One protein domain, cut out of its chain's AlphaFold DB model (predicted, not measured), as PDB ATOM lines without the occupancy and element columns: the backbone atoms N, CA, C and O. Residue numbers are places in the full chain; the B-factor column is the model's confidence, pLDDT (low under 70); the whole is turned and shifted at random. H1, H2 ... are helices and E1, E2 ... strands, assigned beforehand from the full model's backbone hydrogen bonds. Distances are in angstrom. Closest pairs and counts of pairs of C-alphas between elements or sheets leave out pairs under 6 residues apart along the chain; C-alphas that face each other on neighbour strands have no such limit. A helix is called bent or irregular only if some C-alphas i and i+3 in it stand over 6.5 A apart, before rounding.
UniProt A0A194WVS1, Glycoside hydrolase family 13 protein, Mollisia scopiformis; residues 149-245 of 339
ATOM      1  N   ASN A 149     211.892 347.665 453.583       84.75
ATOM      2  CA  ASN A 149     212.808 348.714 454.005       84.75
ATOM      3  C   ASN A 149     213.385 348.346 455.366       84.75
ATOM      4  O   ASN A 149     212.653 347.914 456.253       84.75
ATOM      5  N   TYR A 150     214.681 348.546 455.557       91.50
ATOM      6  CA  TYR A 150     215.338 348.301 456.835       91.50
ATOM      7  C   TYR A 150     216.536 349.229 457.009       91.50
ATOM      8  O   TYR A 150     217.112 349.699 456.029       91.50
ATOM      9  N   ILE A 151     216.906 349.491 458.263       93.12
ATOM     10  CA  ILE A 151     218.112 350.263 458.603       93.12
ATOM     11  C   ILE A 151     219.325 349.326 458.675       93.12
ATOM     12  O   ILE A 151     220.368 349.603 458.090       93.12
ATOM     13  N   THR A 152     219.165 348.183 459.346       90.88
ATOM     14  CA  THR A 152     220.157 347.104 459.448       90.88
ATOM     15  C   THR A 152     219.465 345.740 459.340       90.88
ATOM     16  O   THR A 152     218.238 345.641 459.411       90.88
ATOM     17  N   SER A 153     220.243 344.681 459.123       87.94
ATOM     18  CA  SER A 153     219.761 343.296 459.031       87.94
ATOM     19  C   SER A 153     220.613 342.365 459.894       87.94
ATOM     20  O   SER A 153     221.579 342.796 460.528       87.94
ATOM     21  N   HIS A 154     220.284 341.074 459.898       82.94
ATOM     22  CA  HIS A 154     221.081 340.041 460.556       82.94
ATOM     23  C   HIS A 154     222.326 339.623 459.750       82.94
ATOM     24  O   HIS A 154     223.209 338.988 460.322       82.94
ATOM     25  N   ASP A 155     222.437 340.005 458.471       83.25
ATOM     26  CA  ASP A 155     223.526 339.566 457.588       83.25
ATOM     27  C   ASP A 155     224.891 339.972 458.127       83.25
ATOM     28  O   ASP A 155     225.086 341.120 458.521       83.25
ATOM     29  N   VAL A 156     225.862 339.070 458.067       82.62
ATOM     30  CA  VAL A 156     227.232 339.327 458.536       82.62
ATOM     31  C   VAL A 156     228.232 339.559 457.406       82.62
ATOM     32  O   VAL A 156     229.340 340.031 457.653       82.62
ATOM     33  N   GLU A 157     227.859 339.234 456.168       74.50
ATOM     34  CA  GLU A 157     228.757 339.279 455.018       74.50
ATOM     35  C   GLU A 157     228.729 340.644 454.318       74.50
ATOM     36  O   GLU A 157     227.670 341.189 454.002       74.50
ATOM     37  N   GLY A 158     229.919 341.181 454.036       74.94
ATOM     38  CA  GLY A 158     230.097 342.416 453.275       74.94
ATOM     39  C   GLY A 158     230.414 343.652 454.118       74.94
ATOM     40  O   GLY A 158     230.712 343.585 455.309       74.94
ATOM     41  N   TYR A 159     230.412 344.805 453.452       77.94
ATOM     42  CA  TYR A 159     230.744 346.095 454.054       77.94
ATOM     43  C   TYR A 159     229.548 346.673 454.827       77.94
ATOM     44  O   TYR A 159     228.419 346.605 454.345       77.94
ATOM     45  N   ARG A 160     229.813 347.285 455.993       82.56
ATOM     46  CA  ARG A 160     228.828 347.994 456.837       82.56
ATOM     47  C   ARG A 160     227.628 347.148 457.264       82.56
ATOM     48  O   ARG A 160     226.473 347.472 456.996       82.56
ATOM     49  N   LYS A 161     227.922 346.029 457.918       88.94
ATOM     50  CA  LYS A 161     226.928 345.093 458.453       88.94
ATOM     51  C   LYS A 161     226.835 345.163 459.979       88.94
ATOM     52  O   LYS A 161     226.436 344.198 460.618       88.94
ATOM     53  N   GLU A 162     227.233 346.259 460.607       92.19
ATOM     54  CA  GLU A 162     227.066 346.436 462.047       92.19
ATOM     55  C   GLU A 162     225.585 346.647 462.433       92.19
ATOM     56  O   GLU A 162     224.755 346.989 461.589       92.19
ATOM     57  N   ARG A 163     225.242 346.467 463.718       94.50
ATOM     58  CA  ARG A 163     224.009 347.037 464.306       94.50
ATOM     59  C   ARG A 163     224.043 348.567 464.231       94.50
ATOM     60  O   ARG A 163     225.135 349.140 464.221       94.50
ATOM     61  N   LEU A 164     222.889 349.243 464.248       95.50
ATOM     62  CA  LEU A 164     222.808 350.705 464.109       95.50
ATOM     63  C   LEU A 164     223.664 351.422 465.152       95.50
ATOM     64  O   LEU A 164     224.391 352.351 464.811       95.50
ATOM     65  N   TYR A 165     223.648 350.954 466.403       97.38
ATOM     66  CA  TYR A 165     224.494 351.508 467.458       97.38
ATOM     67  C   TYR A 165     225.972 351.505 467.075       97.38
ATOM     68  O   TYR A 165     226.629 352.541 467.120       97.38
ATOM     69  N   ASN A 166     226.486 350.340 466.687       96.25
ATOM     70  CA  ASN A 166     227.891 350.147 466.354       96.25
ATOM     71  C   ASN A 166     228.266 350.865 465.056       96.25
ATOM     72  O   ASN A 166     229.384 351.359 464.950       96.25
ATOM     73  N   PHE A 167     227.344 350.958 464.093       95.62
ATOM     74  CA  PHE A 167     227.533 351.763 462.892       95.62
ATOM     75  C   PHE A 167     227.721 353.240 463.256       95.62
ATOM     76  O   PHE A 167     228.701 353.856 462.841       95.62
ATOM     77  N   LEU A 168     226.827 353.808 464.071       96.62
ATOM     78  CA  LEU A 168     226.933 355.196 464.527       96.62
ATOM     79  C   LEU A 168     228.216 355.417 465.340       96.62
ATOM     80  O   LEU A 168     228.938 356.383 465.101       96.62
ATOM     81  N   ASP A 169     228.534 354.496 466.248       96.75
ATOM     82  CA  ASP A 169     229.733 354.566 467.084       96.75
ATOM     83  C   ASP A 169     231.027 354.535 466.260       96.75
ATOM     84  O   ASP A 169     231.891 355.395 466.420       96.75
ATOM     85  N   SER A 170     231.114 353.624 465.287       94.75
ATOM     86  CA  SER A 170     232.279 353.489 464.400       94.75
ATOM     87  C   SER A 170     232.479 354.704 463.489       94.75
ATOM     88  O   SER A 170     233.591 354.951 463.030       94.75
ATOM     89  N   ASN A 171     231.420 355.482 463.238       95.38
ATOM     90  CA  ASN A 171     231.492 356.749 462.505       95.38
ATOM     91  C   ASN A 171     231.710 357.964 463.431       95.38
ATOM     92  O   ASN A 171     231.641 359.100 462.968       95.38
ATOM     93  N   GLY A 172     231.969 357.754 464.726       96.75
ATOM     94  CA  GLY A 172     232.218 358.831 465.687       96.75
ATOM     95  C   GLY A 172     230.974 359.649 466.043       96.75
ATOM     96  O   GLY A 172     231.094 360.766 466.545       96.75
ATOM     97  N   ILE A 173     229.774 359.120 465.791       96.88
ATOM     98  CA  ILE A 173     228.525 359.797 466.130       96.88
ATOM     99  C   ILE A 173     228.258 359.650 467.630       96.88
ATOM    100  O   ILE A 173     228.013 358.555 468.153       96.88
ATOM    101  N   ILE A 174     228.274 360.789 468.321       94.69
ATOM    102  CA  ILE A 174     228.014 360.877 469.761       94.69
ATOM    103  C   ILE A 174     226.506 360.865 470.036       94.69
ATOM    104  O   ILE A 174     226.045 360.109 470.889       94.69
ATOM    105  N   ASP A 175     225.733 361.651 469.283       95.25
ATOM    106  CA  ASP A 175     224.284 361.780 469.462       95.25
ATOM    107  C   ASP A 175     223.508 360.633 468.791       95.25
ATOM    108  O   ASP A 175     222.886 360.771 467.736       95.25
ATOM    109  N   LYS A 176     223.602 359.448 469.397       97.25
ATOM    110  CA  LYS A 176     222.964 358.229 468.889       97.25
ATOM    111  C   LYS A 176     221.443 358.265 469.032       97.25
ATOM    112  O   LYS A 176     220.755 357.700 468.191       97.25
ATOM    113  N   GLU A 177     220.915 358.937 470.057       97.88
ATOM    114  CA  GLU A 177     219.467 359.053 470.256       97.88
ATOM    115  C   GLU A 177     218.815 359.783 469.078       97.88
ATOM    116  O   GLU A 177     217.896 359.238 468.458       97.88
ATOM    117  N   THR A 178     219.321 360.967 468.722       97.38
ATOM    118  CA  THR A 178     218.776 361.767 467.619       97.38
ATOM    119  C   THR A 178     218.898 361.033 466.288       97.38
ATOM    120  O   THR A 178     217.906 360.889 465.575       97.38
ATOM    121  N   ARG A 179     220.078 360.477 465.963       97.75
ATOM    122  CA  ARG A 179     220.278 359.764 464.685       97.75
ATOM    123  C   ARG A 179     219.408 358.519 464.553       97.75
ATOM    124  O   ARG A 179     218.928 358.225 463.459       97.75
ATOM    125  N   SER A 180     219.177 357.801 465.648       98.12
ATOM    126  CA  SER A 180     218.299 356.636 465.625       98.12
ATOM    127  C   SER A 180     216.837 357.035 465.465       98.12
ATOM    128  O   SER A 180     216.155 356.470 464.610       98.12
ATOM    129  N   LYS A 181     216.351 358.041 466.206       98.44
ATOM    130  CA  LYS A 181     214.985 358.567 466.028       98.44
ATOM    131  C   LYS A 181     214.755 359.058 464.599       98.44
ATOM    132  O   LYS A 181     213.750 358.692 463.997       98.44
ATOM    133  N   PHE A 182     215.721 359.781 464.034       98.44
ATOM    134  CA  PHE A 182     215.721 360.214 462.637       98.44
ATOM    135  C   PHE A 182     215.549 359.040 461.665       98.44
ATOM    136  O   PHE A 182     214.619 359.021 460.861       98.44
ATOM    137  N   ALA A 183     216.410 358.024 461.772       98.00
ATOM    138  CA  ALA A 183     216.370 356.859 460.894       98.00
ATOM    139  C   ALA A 183     215.039 356.096 461.005       98.00
ATOM    140  O   ALA A 183     214.454 355.716 459.988       98.00
ATOM    141  N   PHE A 184     214.524 355.907 462.225       98.50
ATOM    142  CA  PHE A 184     213.249 355.223 462.440       98.50
ATOM    143  C   PHE A 184     212.043 356.029 461.968       98.50
ATOM    144  O   PHE A 184     211.101 355.436 461.447       98.50
ATOM    145  N   ALA A 185     212.064 357.354 462.101       98.44
ATOM    146  CA  ALA A 185     211.017 358.213 461.567       98.44
ATOM    147  C   ALA A 185     210.915 358.081 460.045       98.44
ATOM    148  O   ALA A 185     209.822 357.870 459.521       98.44
ATOM    149  N   LEU A 186     212.053 358.106 459.344       97.75
ATOM    150  CA  LEU A 186     212.099 357.872 457.899       97.75
ATOM    151  C   LEU A 186     211.615 356.462 457.540       97.75
ATOM    152  O   LEU A 186     210.759 356.310 456.673       97.75
ATOM    153  N   LEU A 187     212.101 355.431 458.238       96.56
ATOM    154  CA  LEU A 187     211.712 354.041 457.988       96.56
ATOM    155  C   LEU A 187     210.200 353.826 458.162       96.56
ATOM    156  O   LEU A 187     209.538 353.256 457.295       96.56
ATOM    157  N   LEU A 188     209.643 354.288 459.282       96.69
ATOM    158  CA  LEU A 188     208.244 354.063 459.650       96.69
ATOM    159  C   LEU A 188     207.274 354.976 458.899       96.69
ATOM    160  O   LEU A 188     206.068 354.727 458.925       96.69
ATOM    161  N   THR A 189     207.777 355.972 458.173       95.94
ATOM    162  CA  THR A 189     206.990 356.817 457.266       95.94
ATOM    163  C   THR A 189     207.315 356.590 455.790       95.94
ATOM    164  O   THR A 189     206.764 357.286 454.939       95.94
ATOM    165  N   ALA A 190     208.128 355.586 455.449       90.69
ATOM    166  CA  ALA A 190     208.401 355.201 454.066       90.69
ATOM    167  C   ALA A 190     207.251 354.380 453.449       90.69
ATOM    168  O   ALA A 190     206.448 353.751 454.161       90.69
ATOM    169  N   VAL A 191     207.179 354.392 452.115       85.81
ATOM    170  CA  VAL A 191     206.365 353.459 451.318       85.81
ATOM    171  C   VAL A 191     206.987 352.066 451.409       85.81
ATOM    172  O   VAL A 191     208.199 351.927 451.270       85.81
ATOM    173  N   GLY A 192     206.163 351.048 451.650       81.19
ATOM    174  CA  GLY A 192     206.585 349.650 451.752       81.19
ATOM    175  C   GLY A 192     206.467 349.047 453.157       81.19
ATOM    176  O   GLY A 192     205.768 349.579 454.015       81.19
ATOM    177  N   ILE A 193     207.120 347.914 453.414       81.75
ATOM    178  CA  ILE A 193     207.055 347.214 454.705       81.75
ATOM    179  C   ILE A 193     208.333 347.539 455.485       81.75
ATOM    180  O   ILE A 193     209.422 347.148 455.055       81.75
ATOM    181  N   PRO A 194     208.238 348.248 456.623       89.69
ATOM    182  CA  PRO A 194     209.386 348.455 457.486       89.69
ATOM    183  C   PRO A 194     209.725 347.156 458.222       89.69
ATOM    184  O   PRO A 194     208.872 346.547 458.865       89.69
ATOM    185  N   MET A 195     210.990 346.758 458.163       92.56
ATOM    186  CA  MET A 195     211.565 345.689 458.965       92.56
ATOM    187  C   MET A 195     212.518 346.298 459.994       92.56
ATOM    188  O   MET A 195     213.405 347.084 459.661       92.56
ATOM    189  N   ILE A 196     212.346 345.895 461.251       92.44
ATOM    190  CA  ILE A 196     213.229 346.256 462.358       92.44
ATOM    191  C   ILE A 196     213.956 344.987 462.795       92.44
ATOM    192  O   ILE A 196     213.317 343.996 463.150       92.44
ATOM    193  N   PHE A 197     215.288 344.999 462.745       92.75
ATOM    194  CA  PHE A 197     216.087 343.917 463.310       92.75
ATOM    195  C   PHE A 197     216.029 343.989 464.844       92.75
ATOM    196  O   PHE A 197     216.100 345.070 465.422       92.75
ATOM    197  N   ALA A 198     215.851 342.848 465.511       90.00
ATOM    198  CA  ALA A 198     215.547 342.820 466.940       90.00
ATOM    199  C   ALA A 198     216.645 343.496 467.781       90.00
ATOM    200  O   ALA A 198     217.832 343.190 467.628       90.00
ATOM    201  N   GLY A 199     216.240 344.392 468.682       94.38
ATOM    202  CA  GLY A 199     217.121 345.182 469.538       94.38
ATOM    203  C   GLY A 199     217.403 346.586 468.997       94.38
ATOM    204  O   GLY A 199     217.695 347.499 469.773       94.38
ATOM    205  N   GLU A 200     217.272 346.812 467.688       95.38
ATOM    206  CA  GLU A 200     217.538 348.120 467.076       95.38
ATOM    207  C   GLU A 200     216.563 349.196 467.572       95.38
ATOM    208  O   GLU A 200     216.941 350.360 467.687       95.38
ATOM    209  N   GLU A 201     215.335 348.819 467.937       96.62
ATOM    210  CA  GLU A 201     214.308 349.730 468.447       96.62
ATOM    211  C   GLU A 201     214.694 350.417 469.768       96.62
ATOM    212  O   GLU A 201     214.087 351.415 470.140       96.62
ATOM    213  N   PHE A 202     215.723 349.927 470.466       97.94
ATOM    214  CA  PHE A 202     216.361 350.594 471.609       97.94
ATOM    215  C   PHE A 202     217.888 350.720 471.433       97.94
ATOM    216  O   PHE A 202     218.640 350.915 472.396       97.94
ATOM    217  N   CYS A 203     218.337 350.650 470.176       97.75
ATOM    218  CA  CYS A 203     219.726 350.769 469.740       97.75
ATOM    219  C   CYS A 203     220.671 349.720 470.332       97.75
ATOM    220  O   CYS A 203     221.798 350.075 470.664       97.75
ATOM    221  N   ASP A 204     220.254 348.470 470.527       96.94
ATOM    222  CA  ASP A 204     221.133 347.434 471.080       96.94
ATOM    223  C   ASP A 204     222.504 347.394 470.375       96.94
ATOM    224  O   ASP A 204     222.618 347.631 469.170       96.94
ATOM    225  N   GLN A 205     223.555 347.139 471.146       95.19
ATOM    226  CA  GLN A 205     224.921 347.067 470.633       95.19
ATOM    227  C   GLN A 205     225.340 345.610 470.445       95.19
ATOM    228  O   GLN A 205     224.873 344.722 471.150       95.19
ATOM    229  N   MET A 206     226.254 345.368 469.510       92.88
ATOM    230  CA  MET A 206     226.891 344.065 469.357       92.88
ATOM    231  C   MET A 206     227.881 343.836 470.503       92.88
ATOM    232  O   MET A 206     228.765 344.665 470.726       92.88
ATOM    233  N   ASP A 207     227.750 342.699 471.179       94.00
ATOM    234  CA  ASP A 207     228.707 342.176 472.159       94.00
ATOM    235  C   ASP A 207     229.679 341.181 471.525       94.00
ATOM    236  O   ASP A 207     230.766 340.919 472.050       94.00
ATOM    237  N   ARG A 208     229.306 340.638 470.363       92.75
ATOM    238  CA  ARG A 208     230.161 339.774 469.550       92.75
ATOM    239  C   ARG A 208     230.777 340.526 468.369       92.75
ATOM    240  O   ARG A 208     230.245 341.540 467.918       92.75
ATOM    241  N   PRO A 209     231.884 340.014 467.801       91.38
ATOM    242  CA  PRO A 209     232.398 340.526 466.537       91.38
ATOM    243  C   PRO A 209     231.348 340.444 465.422       91.38
ATOM    244  O   PRO A 209     230.548 339.509 465.405       91.38
ATOM    245  N   ILE A 210     231.415 341.354 464.444       88.56
ATOM    246  CA  ILE A 210     230.442 341.467 463.339       88.56
ATOM    247  C   ILE A 210     230.143 340.128 462.644       88.56
ATOM    248  O   ILE A 210     228.983 339.804 462.412       88.56
ATOM    249  N   GLY A 211     231.168 339.294 462.422       88.25
ATOM    250  CA  GLY A 211     231.042 337.968 461.805       88.25
ATOM    251  C   GLY A 211     230.228 336.949 462.615       88.25
ATOM    252  O   GLY A 211     229.924 335.870 462.119       88.25
ATOM    253  N   GLN A 212     229.879 337.266 463.862       88.94
ATOM    254  CA  GLN A 212     229.072 336.437 464.758       88.94
ATOM    255  C   GLN A 212     227.828 337.170 465.277       88.94
ATOM    256  O   GLN A 212     227.161 336.658 466.175       88.94
ATOM    257  N   LYS A 213     227.475 338.343 464.731       85.75
ATOM    258  CA  LYS A 213     226.347 339.136 465.252       85.75
ATOM    259  C   LYS A 213     225.005 338.388 465.180       85.75
ATOM    260  O   LYS A 213     224.114 338.628 465.978       85.75
ATOM    261  N   GLN A 214     224.862 337.461 464.232       82.50
ATOM    262  CA  GLN A 214     223.644 336.666 464.028       82.50
ATOM    263  C   GLN A 214     223.331 335.704 465.187       82.50
ATOM    264  O   GLN A 214     222.193 335.280 465.344       82.50
ATOM    265  N   ILE A 215     224.337 335.366 466.000       87.00
ATOM    266  CA  ILE A 215     224.192 334.564 467.225       87.00
ATOM    267  C   ILE A 215     224.365 335.419 468.487       87.00
ATOM    268  O   ILE A 215     224.579 334.881 469.575       87.00
ATOM    269  N   ASP A 216     224.342 336.743 468.338       88.88
ATOM    270  CA  ASP A 216     224.476 337.689 469.435       88.88
ATOM    271  C   ASP A 216     223.093 337.969 470.041       88.88
ATOM    272  O   ASP A 216     222.248 338.580 469.373       88.88
ATOM    273  N   PRO A 217     222.802 337.459 471.253       92.00
ATOM    274  CA  PRO A 217     221.489 337.620 471.855       92.00
ATOM    275  C   PRO A 217     221.213 339.095 472.144       92.00
ATOM    276  O   PRO A 217     222.084 339.825 472.606       92.00
ATOM    277  N   VAL A 218     219.968 339.509 471.925       94.06
ATOM    278  CA  VAL A 218     219.525 340.865 472.256       94.06
ATOM    279  C   VAL A 218     219.637 341.096 473.762       94.06
ATOM    280  O   VAL A 218     219.051 340.349 474.553       94.06
ATOM    281  N   ASN A 219     220.353 342.146 474.168       95.75
ATOM    282  CA  ASN A 219     220.501 342.492 475.578       95.75
ATOM    283  C   ASN A 219     219.407 343.475 476.022       95.75
ATOM    284  O   ASN A 219     219.562 344.697 475.973       95.75
ATOM    285  N   TYR A 220     218.295 342.926 476.507       94.75
ATOM    286  CA  TYR A 220     217.139 343.713 476.942       94.75
ATOM    287  C   TYR A 220     217.395 344.605 478.165       94.75
ATOM    288  O   TYR A 220     216.651 345.567 478.359       94.75
ATOM    289  N   GLU A 221     218.429 344.347 478.973       96.88
ATOM    290  CA  GLU A 221     218.744 345.189 480.137       96.88
ATOM    291  C   GLU A 221     219.122 346.614 479.712       96.88
ATOM    292  O   GLU A 221     218.786 347.579 480.399       96.88
ATOM    293  N   ARG A 222     219.724 346.774 478.524       96.31
ATOM    294  CA  ARG A 222     220.105 348.081 477.967       96.31
ATOM    295  C   ARG A 222     218.918 349.005 477.757       96.31
ATOM    296  O   ARG A 222     219.056 350.214 477.890       96.31
ATOM    297  N   LYS A 223     217.722 348.471 477.500       96.44
ATOM    298  CA  LYS A 223     216.508 349.291 477.382       96.44
ATOM    299  C   LYS A 223     216.249 350.140 478.639       96.44
ATOM    300  O   LYS A 223     215.586 351.169 478.535       96.44
ATOM    301  N   ALA A 224     216.762 349.742 479.806       96.88
ATOM    302  CA  ALA A 224     216.627 350.509 481.042       96.88
ATOM    303  C   ALA A 224     217.416 351.835 481.037       96.88
ATOM    304  O   ALA A 224     217.111 352.716 481.841       96.88
ATOM    305  N   GLU A 225     218.401 352.014 480.148       98.00
ATOM    306  CA  GLU A 225     219.093 353.295 480.001       98.00
ATOM    307  C   GLU A 225     218.117 354.376 479.490       98.00
ATOM    308  O   GLU A 225     217.399 354.131 478.514       98.00
ATOM    309  N   PRO A 226     218.094 355.589 480.081       98.31
ATOM    310  CA  PRO A 226     217.079 356.596 479.762       98.31
ATOM    311  C   PRO A 226     216.953 356.935 478.271       98.31
ATOM    312  O   PRO A 226     215.844 356.958 477.741       98.31
ATOM    313  N   TRP A 227     218.076 357.135 477.577       97.88
ATOM    314  CA  TRP A 227     218.089 357.495 476.156       97.88
ATOM    315  C   TRP A 227     217.619 356.335 475.259       97.88
ATOM    316  O   TRP A 227     216.862 356.537 474.312       97.88
ATOM    317  N   ARG A 228     217.974 355.086 475.593       98.44
ATOM    318  CA  ARG A 228     217.517 353.882 474.873       98.44
ATOM    319  C   ARG A 228     216.023 353.659 475.062       98.44
ATOM    320  O   ARG A 228     215.320 353.342 474.105       98.44
ATOM    321  N   SER A 229     215.527 353.881 476.279       98.31
ATOM    322  CA  SER A 229     214.094 353.881 476.583       98.31
ATOM    323  C   SER A 229     213.353 354.967 475.793       98.31
ATOM    324  O   SER A 229     212.267 354.722 475.267       98.31
ATOM    325  N   ALA A 230     213.953 356.152 475.636       98.12
ATOM    326  CA  ALA A 230     213.389 357.226 474.824       98.12
ATOM    327  C   ALA A 230     213.302 356.851 473.333       98.12
ATOM    328  O   ALA A 230     212.264 357.098 472.717       98.12
ATOM    329  N   VAL A 231     214.332 356.209 472.760       98.50
ATOM    330  CA  VAL A 231     214.265 355.655 471.392       98.50
ATOM    331  C   VAL A 231     213.173 354.588 471.298       98.50
ATOM    332  O   VAL A 231     212.320 354.681 470.419       98.50
ATOM    333  N   PHE A 232     213.117 353.645 472.243       98.44
ATOM    334  CA  PHE A 232     212.093 352.595 472.262       98.44
ATOM    335  C   PHE A 232     210.677 353.164 472.239       98.44
ATOM    336  O   PHE A 232     209.844 352.745 471.438       98.44
ATOM    337  N   ASN A 233     210.393 354.130 473.112       98.00
ATOM    338  CA  ASN A 233     209.068 354.735 473.207       98.00
ATOM    339  C   ASN A 233     208.715 355.523 471.940       98.00
ATOM    340  O   ASN A 233     207.568 355.466 471.496       98.00
ATOM    341  N   TYR A 234     209.695 356.198 471.336       98.44
ATOM    342  CA  TYR A 234     209.537 356.896 470.062       98.44
ATOM    343  C   TYR A 234     209.189 355.924 468.925       98.44
ATOM    344  O   TYR A 234     208.175 356.096 468.251       98.44
ATOM    345  N   VAL A 235     209.971 354.852 468.764       98.19
ATOM    346  CA  VAL A 235     209.734 353.812 467.749       98.19
ATOM    347  C   VAL A 235     208.379 353.144 467.969       98.19
ATOM    348  O   VAL A 235     207.593 353.027 467.032       98.19
ATOM    349  N   ALA A 236     208.054 352.767 469.207       97.31
ATOM    350  CA  ALA A 236     206.773 352.150 469.541       97.31
ATOM    351  C   ALA A 236     205.580 353.066 469.229       97.31
ATOM    352  O   ALA A 236     204.549 352.585 468.763       97.31
ATOM    353  N   ASN A 237     205.706 354.376 469.469       97.69
ATOM    354  CA  ASN A 237     204.680 355.351 469.109       97.69
ATOM    355  C   ASN A 237     204.457 355.402 467.588       97.69
ATOM    356  O   ASN A 237     203.322 355.299 467.128       97.69
ATOM    357  N   LEU A 238     205.535 355.471 466.802       98.00
ATOM    358  CA  LEU A 238     205.446 355.503 465.340       98.00
ATOM    359  C   LEU A 238     204.941 354.186 464.734       98.00
ATOM    360  O   LEU A 238     204.205 354.220 463.750       98.00
ATOM    361  N   VAL A 239     205.272 353.035 465.329       96.69
ATOM    362  CA  VAL A 239     204.710 351.735 464.923       96.69
ATOM    363  C   VAL A 239     203.197 351.713 465.135       96.69
ATOM    364  O   VAL A 239     202.469 351.388 464.199       96.69
ATOM    365  N   ARG A 240     202.711 352.125 466.318       96.19
ATOM    366  CA  ARG A 240     201.263 352.218 466.589       96.19
ATOM    367  C   ARG A 240     200.572 353.176 465.624       96.19
ATOM    368  O   ARG A 240     199.490 352.876 465.133       96.19
ATOM    369  N   PHE A 241     201.201 354.313 465.336       96.31
ATOM    370  CA  PHE A 241     200.665 355.266 464.373       96.31
ATOM    371  C   PHE A 241     200.566 354.664 462.966       96.31
ATOM    372  O   PHE A 241     199.515 354.762 462.334       96.31
ATOM    373  N   ARG A 242     201.624 353.996 462.489       94.88
ATOM    374  CA  ARG A 242     201.643 353.343 461.173       94.88
ATOM    375  C   ARG A 242     200.601 352.235 461.048       94.88
ATOM    376  O   ARG A 242     200.002 352.108 459.988       94.88
ATOM    377  N   GLU A 243     200.392 351.449 462.101       92.38
ATOM    378  CA  GLU A 243     199.400 350.366 462.119       92.38
ATOM    379  C   GLU A 243     197.976 350.884 461.882       92.38
ATOM    380  O   GLU A 243     197.165 350.216 461.244       92.38
ATOM    381  N   GLN A 244     197.672 352.078 462.392       91.25
ATOM    382  CA  GLN A 244     196.310 352.601 462.409       91.25
ATOM    383  C   GLN A 244     196.040 353.619 461.295       91.25
ATOM    384  O   GLN A 244     194.907 353.716 460.831       91.25
ATOM    385  N   CYS A 245     197.056 354.371 460.857       93.44
ATOM    386  CA  CYS A 245     196.904 355.454 459.891       93.44
ATOM    387  C   CYS A 245     196.839 354.929 458.441       93.44
ATOM    388  O   CYS A 245     197.865 354.496 457.907       93.44
TER     389      CYS A 245
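AT A GLANCE: This is residues 149 to 245 of the 339 residues of the protein "Glycoside hydrolase family 13 protein" of Mollisia scopiformis (UniProt A0A194WVS1). Two helices, H5 and H2, lie side by side, and H1 folds back at H2's first end; a long loop, residues 196 to 209, runs past the middle and out to the short helix H3. The 97 printed residues, mostly helix by class, hold H1, H2, E1, H3, H4, H5 in order; compact, radius of gyration of the C-alphas 13.1 A, spans 39 by 30 by 24 A.

HOW THE PARTS SIT: H5, residues 226 to 244, touches H2, residues 176 to 188, the same way at a shallow tilt of 9 degrees; closest C-alphas Lys 181 and Val 231, 6.1 A. H2, with residues 176 to 180 alone, touches H1, residues 164 to 170, in a hairpin, at a steep tilt of 41 degrees; closest C-alphas Leu 168 and Lys 176, 6.6 A. H4, residues 220 to 224, and H5 only just touch, with 3 pairs of C-alphas within 8 A, only at the corner. Residues 149 to 150 pair parallel with 194 to 195 of E1, residues 193 to 195. H3, residues 210 to 215, touches no helix and is irregular, C-alphas 211 and 214 being 7.8 A apart. O i to N i+4 pairs are within hydrogen-bond range throughout H1, H2 and H5, but 0 of 2 in H3 and 0 of 1 in H4, against 2 of 3 and 2 of 2 for i+3.

IN THESE COORDINATES: H5 spans 27.4 A, from C-alpha 226 (217.079, 356.596, 479.762) to C-alpha 244 (196.310, 352.601, 462.409); H2 spans 17.9 A.

THE WHOLE: C-alphas 209 and 245, the farthest apart, are 39.1 A apart. The printed part has no cut, E1 to H3 is a long link, and no printed residue is under 70 in pLDDT.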